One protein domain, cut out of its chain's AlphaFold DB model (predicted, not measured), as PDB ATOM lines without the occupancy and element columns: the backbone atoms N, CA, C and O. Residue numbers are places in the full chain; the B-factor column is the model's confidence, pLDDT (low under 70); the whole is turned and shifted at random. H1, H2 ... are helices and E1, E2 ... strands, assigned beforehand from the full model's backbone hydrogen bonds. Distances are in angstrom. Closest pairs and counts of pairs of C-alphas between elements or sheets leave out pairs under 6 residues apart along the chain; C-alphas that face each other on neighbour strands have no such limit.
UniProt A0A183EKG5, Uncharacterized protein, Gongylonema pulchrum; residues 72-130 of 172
ATOM      1  N   THR A  72     153.368 -70.645  37.528       84.31
ATOM      2  CA  THR A  72     153.772 -69.847  38.696       84.31
ATOM      3  C   THR A  72     152.702 -68.843  39.137       84.31
ATOM      4  O   THR A  72     152.967 -68.000  39.993       84.31
ATOM      5  N   TYR A  73     151.526 -68.864  38.510       86.31
ATOM      6  CA  TYR A  73     150.455 -67.898  38.709       86.31
ATOM      7  C   TYR A  73     149.092 -68.584  38.773       86.31
ATOM      8  O   TYR A  73     148.825 -69.539  38.048       86.31
ATOM      9  N   ASP A  74     148.213 -68.044  39.616       89.06
ATOM     10  CA  ASP A  74     146.816 -68.459  39.696       89.06
ATOM     11  C   ASP A  74     146.014 -67.810  38.555       89.06
ATOM     12  O   ASP A  74     145.849 -66.590  38.501       89.06
ATOM     13  N   LEU A  75     145.498 -68.625  37.630       89.44
ATOM     14  CA  LEU A  75     144.706 -68.156  36.490       89.44
ATOM     15  C   LEU A  75     143.416 -67.429  36.903       89.44
ATOM     16  O   LEU A  75     143.000 -66.496  36.212       89.44
ATOM     17  N   ALA A  76     142.783 -67.821  38.012       90.50
ATOM     18  CA  ALA A  76     141.574 -67.161  38.499       90.50
ATOM     19  C   ALA A  76     141.887 -65.744  38.996       90.50
ATOM     20  O   ALA A  76     141.125 -64.814  38.724       90.50
ATOM     21  N   GLU A  77     143.035 -65.570  39.654       92.94
ATOM     22  CA  GLU A  77     143.541 -64.260  40.065       92.94
ATOM     23  C   GLU A  77     143.940 -63.411  38.847       92.94
ATOM     24  O   GLU A  77     143.533 -62.255  38.726       92.94
ATOM     25  N   MET A  78     144.696 -63.985  37.907       91.75
ATOM     26  CA  MET A  78     145.182 -63.277  36.716       91.75
ATOM     27  C   MET A  78     144.046 -62.770  35.822       91.75
ATOM     28  O   MET A  78     144.169 -61.701  35.231       91.75
ATOM     29  N   ARG A  79     142.913 -63.480  35.771       91.69
ATOM     30  CA  ARG A  79     141.734 -63.092  34.981       91.69
ATOM     31  C   ARG A  79     141.067 -61.792  35.452       91.69
ATOM     32  O   ARG A  79     140.396 -61.147  34.651       91.69
ATOM     33  N   VAL A  80     141.196 -61.430  36.731       93.94
ATOM     34  CA  VAL A  80     140.506 -60.268  37.337       93.94
ATOM     35  C   VAL A  80     141.445 -59.108  37.673       93.94
ATOM     36  O   VAL A  80     141.003 -58.071  38.172       93.94
ATOM     37  N   LYS A  81     142.745 -59.286  37.426       94.88
ATOM     38  CA  LYS A  81     143.776 -58.276  37.653       94.88
ATOM     39  C   LYS A  81     143.590 -57.087  36.719       94.88
ATOM     40  O   LYS A  81     143.636 -57.223  35.499       94.88
ATOM     41  N   LYS A  82     143.434 -55.903  37.312       94.25
ATOM     42  CA  LYS A  82     143.258 -54.646  36.573       94.25
ATOM     43  C   LYS A  82     144.514 -54.224  35.823       94.25
ATOM     44  O   LYS A  82     144.426 -53.427  34.900       94.25
ATOM     45  N   GLU A  83     145.682 -54.756  36.188       93.94
ATOM     46  CA  GLU A  83     146.932 -54.494  35.473       93.94
ATOM     47  C   GLU A  83     146.910 -55.010  34.024       93.94
ATOM     48  O   GLU A  83     147.727 -54.566  33.222       93.94
ATOM     49  N   PHE A  84     145.983 -55.918  33.687       92.06
ATOM     50  CA  PHE A  84     145.771 -56.417  32.325       92.06
ATOM     51  C   PHE A  84     144.622 -55.719  31.580       92.06
ATOM     52  O   PHE A  84     144.328 -56.072  30.438       92.06
ATOM     53  N   GLU A  85     143.969 -54.727  32.191       91.25
ATOM     54  CA  GLU A  85     142.973 -53.900  31.510       91.25
ATOM     55  C   GLU A  85     143.687 -52.829  30.669       91.25
ATOM     56  O   GLU A  85     144.098 -51.784  31.175       91.25
ATOM     57  N   PHE A  86     143.826 -53.085  29.366       89.62
ATOM     58  CA  PHE A  86     144.393 -52.137  28.403       89.62
ATOM     59  C   PHE A  86     143.294 -51.623  27.456       89.62
ATOM     60  O   PHE A  86     143.022 -52.272  26.444       89.62
ATOM     61  N   PRO A  87     142.635 -50.484  27.762       83.88
ATOM     62  CA  PRO A  87     141.455 -50.027  27.020       83.88
ATOM     63  C   PRO A  87     141.740 -49.708  25.547       83.88
ATOM     64  O   PRO A  87     140.868 -49.916  24.712       83.88
ATOM     65  N   ASP A  88     142.964 -49.282  25.228       87.25
ATOM     66  CA  ASP A  88     143.366 -48.867  23.878       87.25
ATOM     67  C   ASP A  88     144.275 -49.900  23.183       87.25
ATOM     68  O   ASP A  88     144.952 -49.582  22.211       87.25
ATOM     69  N   PHE A  89     144.344 -51.139  23.689       91.44
ATOM     70  CA  PHE A  89     145.174 -52.188  23.077       91.44
ATOM     71  C   PHE A  89     144.515 -52.832  21.856       91.44
ATOM     72  O   PHE A  89     145.206 -53.290  20.953       91.44
ATOM     73  N   VAL A  90     143.183 -52.895  21.839       93.12
ATOM     74  CA  VAL A  90     142.414 -53.507  20.755       93.12
ATOM     75  C   VAL A  90     141.560 -52.437  20.107       93.12
ATOM     76  O   VAL A  90     140.769 -51.773  20.775       93.12
ATOM     77  N   ARG A  91     141.680 -52.303  18.791       91.38
ATOM     78  CA  ARG A  91     140.868 -51.372  18.022       91.38
ATOM     79  C   ARG A  91     139.586 -52.046  17.566       91.38
ATOM     80  O   ARG A  91     139.604 -53.051  16.856       91.38
ATOM     81  N   GLU A  92     138.458 -51.462  17.939       91.06
ATOM     82  CA  GLU A  92     137.158 -51.885  17.429       91.06
ATOM     83  C   GLU A  92     136.922 -51.308  16.033       91.06
ATOM     84  O   GLU A  92     137.155 -50.121  15.799       91.06
ATOM     85  N   ILE A  93     136.454 -52.141  15.105       89.00
ATOM     86  CA  ILE A  93     136.235 -51.751  13.712       89.00
ATOM     87  C   ILE A  93     134.883 -52.264  13.210       89.00
ATOM     88  O   ILE A  93     134.438 -53.356  13.581       89.00
ATOM     89  N   ASN A  94     134.217 -51.467  12.370       83.75
ATOM     90  CA  ASN A  94     132.959 -51.858  11.756       83.75
ATOM     91  C   ASN A  94     133.207 -52.662  10.470       83.75
ATOM     92  O   ASN A  94     133.939 -52.232   9.577       83.75
ATOM     93  N   ALA A  95     132.578 -53.830  10.366       78.75
ATOM     94  CA  ALA A  95     132.612 -54.685   9.183       78.75
ATOM     95  C   ALA A  95     131.304 -54.648   8.379       78.75
ATOM     96  O   ALA A  95     131.141 -55.460   7.477       78.75
ATOM     97  N   SER A  96     130.360 -53.750   8.672       75.62
ATOM     98  CA  SER A  96     129.077 -53.681   7.963       75.62
ATOM     99  C   SER A  96     129.261 -53.579   6.451       75.62
ATOM    100  O   SER A  96     129.997 -52.738   5.945       75.62
ATOM    101  N   VAL A  97     128.509 -54.398   5.715       62.00
ATOM    102  CA  VAL A  97     128.607 -54.539   4.251       62.00
ATOM    103  C   VAL A  97     128.409 -53.209   3.507       62.00
ATOM    104  O   VAL A  97     128.933 -53.033   2.411       62.00
ATOM    105  N   PHE A  98     127.661 -52.265   4.084       60.28
ATOM    106  CA  PHE A  98     127.397 -50.967   3.454       60.28
ATOM    107  C   PHE A  98     128.443 -49.892   3.785       60.28
ATOM    108  O   PHE A  98     128.575 -48.943   3.017       60.28
ATOM    109  N   PHE A  99     129.171 -50.037   4.896       65.69
ATOM    110  CA  PHE A  99     130.166 -49.083   5.395       65.69
ATOM    111  C   PHE A  99     131.241 -49.845   6.181       65.69
ATOM    112  O   PHE A  99     131.301 -49.761   7.403       65.69
ATOM    113  N   SER A 100     132.034 -50.656   5.477       80.31
ATOM    114  CA  SER A 100     133.127 -51.398   6.105       80.31
ATOM    115  C   SER A 100     134.323 -50.471   6.264       80.31
ATOM    116  O   SER A 100     134.833 -49.943   5.274       80.31
ATOM    117  N   ASP A 101     134.776 -50.299   7.498       82.44
ATOM    118  CA  ASP A 101     136.009 -49.571   7.801       82.44
ATOM    119  C   ASP A 101     137.244 -50.446   7.525       82.44
ATOM    120  O   ASP A 101     138.359 -49.947   7.379       82.44
ATOM    121  N   PHE A 102     137.053 -51.766   7.415       90.12
ATOM    122  CA  PHE A 102     138.118 -52.719   7.140       90.12
ATOM    123  C   PHE A 102     138.294 -52.953   5.638       90.12
ATOM    124  O   PHE A 102     137.729 -53.873   5.043       90.12
ATOM    125  N   THR A 103     139.106 -52.099   5.023       90.19
ATOM    126  CA  THR A 103     139.396 -52.111   3.585       90.19
ATOM    127  C   THR A 103     140.878 -52.344   3.299       90.19
ATOM    128  O   THR A 103     141.730 -52.323   4.189       90.19
ATOM    129  N   VAL A 104     141.214 -52.547   2.024       92.06
ATOM    130  CA  VAL A 104     142.617 -52.627   1.592       92.06
ATOM    131  C   VAL A 104     143.338 -51.303   1.861       92.06
ATOM    132  O   VAL A 104     144.508 -51.305   2.241       92.06
ATOM    133  N   GLU A 105     142.650 -50.178   1.691       93.31
ATOM    134  CA  GLU A 105     143.158 -48.836   1.979       93.31
ATOM    135  C   GLU A 105     143.486 -48.688   3.464       93.31
ATOM    136  O   GLU A 105     144.602 -48.289   3.796       93.31
ATOM    137  N   TYR A 106     142.580 -49.124   4.345       91.62
ATOM    138  CA  TYR A 106     142.826 -49.154   5.785       91.62
ATOM    139  C   TYR A 106     144.102 -49.941   6.123       91.62
ATOM    140  O   TYR A 106     144.976 -49.433   6.826       91.62
ATOM    141  N   VAL A 107     144.263 -51.145   5.558       94.12
ATOM    142  CA  VAL A 107     145.457 -51.985   5.774       94.12
ATOM    143  C   VAL A 107     146.735 -51.312   5.268       94.12
ATOM    144  O   VAL A 107     147.755 -51.372   5.950       94.12
ATOM    145  N   ARG A 108     146.709 -50.657   4.100       95.62
ATOM    146  CA  ARG A 108     147.887 -49.942   3.572       95.62
ATOM    147  C   ARG A 108     148.289 -48.754   4.439       95.62
ATOM    148  O   ARG A 108     149.479 -48.506   4.587       95.62
ATOM    149  N   GLU A 109     147.315 -48.016   4.959       94.12
ATOM    150  CA  GLU A 109     147.563 -46.824   5.770       94.12
ATOM    151  C   GLU A 109     148.011 -47.165   7.198       94.12
ATOM    152  O   GLU A 109     148.838 -46.451   7.757       94.12
ATOM    153  N   HIS A 110     147.474 -48.242   7.783       91.38
ATOM    154  CA  HIS A 110     147.607 -48.538   9.216       91.38
ATOM    155  C   HIS A 110     148.435 -49.793   9.531       91.38
ATOM    156  O   HIS A 110     148.724 -50.057  10.694       91.38
ATOM    157  N   GLY A 111     148.774 -50.613   8.533       92.50
ATOM    158  CA  GLY A 111     149.737 -51.712   8.670       92.50
ATOM    159  C   GLY A 111     149.323 -52.899   9.549       92.50
ATOM    160  O   GLY A 111     150.150 -53.781   9.758       92.50
ATOM    161  N   LEU A 112     148.077 -52.955  10.047       92.56
ATOM    162  CA  LEU A 112     147.622 -53.945  11.043       92.56
ATOM    163  C   LEU A 112     148.505 -53.975  12.310       92.56
ATOM    164  O   LEU A 112     148.727 -55.034  12.891       92.56
ATOM    165  N   GLU A 113     149.028 -52.818  12.726       93.62
ATOM    166  CA  GLU A 113     149.930 -52.706  13.885       93.62
ATOM    167  C   GLU A 113     149.232 -52.988  15.225       93.62
ATOM    168  O   GLU A 113     149.873 -53.410  16.188       93.62
ATOM    169  N   GLU A 114     147.917 -52.784  15.279       92.50
ATOM    170  CA  GLU A 114     147.086 -53.024  16.454       92.50
ATOM    171  C   GLU A 114     146.136 -54.211  16.217       92.50
ATOM    172  O   GLU A 114     145.589 -54.355  15.115       92.50
ATOM    173  N   PRO A 115     145.876 -55.045  17.241       94.56
ATOM    174  CA  PRO A 115     144.824 -56.053  17.195       94.56
ATOM    175  C   PRO A 115     143.457 -55.438  16.871       94.56
ATOM    176  O   PRO A 115     143.055 -54.438  17.469       94.56
ATOM    177  N   LEU A 116     142.711 -56.075  15.966       92.94
ATOM    178  CA  LEU A 116     141.380 -55.627  15.554       92.94
ATOM    179  C   LEU A 116     140.286 -56.508  16.162       92.94
ATOM    180  O   LEU A 116     140.376 -57.736  16.125       92.94
ATOM    181  N   LEU A 117     139.220 -55.879  16.657       92.56
ATOM    182  CA  LEU A 117     138.007 -56.550  17.118       92.56
ATOM    183  C   LEU A 117     136.814 -56.169  16.242       92.56
ATOM    184  O   LEU A 117     136.384 -55.017  16.203       92.56
ATOM    185  N   PHE A 118     136.235 -57.180  15.602       92.31
ATOM    186  CA  PHE A 118     135.004 -57.070  14.830       92.31
ATOM    187  C   PHE A 118     133.825 -57.522  15.693       92.31
ATOM    188  O   PHE A 118     133.732 -58.694  16.054       92.31
ATOM    189  N   LYS A 119     132.928 -56.595  16.041       87.75
ATOM    190  CA  LYS A 119     131.705 -56.905  16.810       87.75
ATOM    191  C   LYS A 119     130.513 -57.280  15.932       87.75
ATOM    192  O   LYS A 119     129.536 -57.838  16.430       87.75
ATOM    193  N   ASP A 120     130.581 -56.946  14.647       87.94
ATOM    194  CA  ASP A 120     129.548 -57.294  13.680       87.94
ATOM    195  C   ASP A 120     129.538 -58.802  13.392       87.94
ATOM    196  O   ASP A 120     130.478 -59.534  13.703       87.94
ATOM    197  N   SER A 121     128.465 -59.280  12.758       85.81
ATOM    198  CA  SER A 121     128.386 -60.680  12.333       85.81
ATOM    199  C   SER A 121     129.553 -61.045  11.413       85.81
ATOM    200  O   SER A 121     129.930 -60.256  10.548       85.81
ATOM    201  N   VAL A 122     130.039 -62.281  11.506       86.75
ATOM    202  CA  VAL A 122     131.115 -62.811  10.650       86.75
ATOM    203  C   VAL A 122     130.778 -62.673   9.152       86.75
ATOM    204  O   VAL A 122     131.643 -62.363   8.335       86.75
ATOM    205  N   SER A 123     129.496 -62.782   8.791       86.69
ATOM    206  CA  SER A 123     128.992 -62.549   7.429       86.69
ATOM    207  C   SER A 123     129.206 -61.121   6.913       86.69
ATOM    208  O   SER A 123     129.313 -60.926   5.706       86.69
ATOM    209  N   ALA A 124     129.270 -60.124   7.801       86.25
ATOM    210  CA  ALA A 124     129.533 -58.734   7.430       86.25
ATOM    211  C   ALA A 124     130.967 -58.570   6.899       86.25
ATOM    212  O   ALA A 124     131.184 -57.880   5.909       86.25
ATOM    213  N   LEU A 125     131.910 -59.344   7.445       87.88
ATOM    214  CA  LEU A 125     133.282 -59.460   6.945       87.88
ATOM    215  C   LEU A 125     133.388 -60.300   5.651       87.88
ATOM    216  O   LEU A 125     134.480 -60.581   5.166       87.88
ATOM    217  N   GLY A 126     132.263 -60.754   5.087       87.75
ATOM    218  CA  GLY A 126     132.235 -61.620   3.906       87.75
ATOM    219  C   GLY A 126     132.655 -63.069   4.178       87.75
ATOM    220  O   GLY A 126     132.796 -63.859   3.243       87.75
ATOM    221  N   MET A 127     132.837 -63.443   5.445       90.38
ATOM    222  CA  MET A 127     133.157 -64.808   5.846       90.38
ATOM    223  C   MET A 127     131.894 -65.679   5.892       90.38
ATOM    224  O   MET A 127     130.782 -65.205   6.117       90.38
ATOM    225  N   LYS A 128     132.064 -66.991   5.700       91.12
ATOM    226  CA  LYS A 128     130.992 -67.982   5.844       91.12
ATOM    227  C   LYS A 128     131.324 -68.904   7.005       91.12
ATOM    228  O   LYS A 128     132.338 -69.590   6.957       91.12
ATOM    229  N   MET A 129     130.448 -68.936   8.001       90.69
ATOM    230  CA  MET A 129     130.537 -69.858   9.129       90.69
ATOM    231  C   MET A 129     129.375 -70.854   9.088       90.69
ATOM    232  O   MET A 129     128.313 -70.529   8.543       90.69
ATOM    233  N   PRO A 130     129.550 -72.065   9.642       90.19
ATOM    234  CA  PRO A 130     128.429 -72.948   9.942       90.19
ATOM    235  C   PRO A 130     127.380 -72.229  10.799       90.19
ATOM    236  O   PRO A 130     127.715 -71.315  11.549       90.19
TER     237      PRO A 130
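Overview. This is residues 72 to 130 of the 172 residues of an uncharacterized protein of Gongylonema pulchrum (UniProt A0A183EKG5). There is little regular structure: a long arm, residues 72 to 87 with short helix H1, sticks out from a small body built on two paired strands, E1 and E2, while H2 sticks out elsewhere and H3 follows E2. The 59 printed residues hold 21 in named elements, in the order H1, E1, H2, E2, H3, class mixed; the parallel sheet is E1, E2. The whole is only just extended, close to loose, radius of gyration of the C-alphas 15.7 A, and flat, spanning 45 by 32 by 17 A.

Arrangement. Find H1, residues 75 to 78, apart from H2, residues 104 to 110. E1, residues 91 to 93, and E2, residues 116 to 118, are parallel at 37 degrees; N 117 and O 91 are 2.9 A apart, within hydrogen-bond range. E1, H2, E2 form a strand-helix-strand unit, parallel strands joined through a helix, with a right-handed crossover. H3, residues 122 to 125, is apart from E1. In H2 every O i to N i+4 pair is within hydrogen-bond range; H1 and H3 are too short for one.

Along the chain. Find C-alpha 75 at (144.706, -68.156, 36.490), where H1 begins; H2 runs 10.0 A, and H3 ends at C-alpha 125, (133.282, -59.460, 6.945).

Size, cuts and confidence. The printed part has no cut; the C-alphas of Thr 72 and Phe 98, the farthest apart, are 47.9 A apart. The link H1 to E1 is long; pLDDT is under 70 at residues 97 to 99.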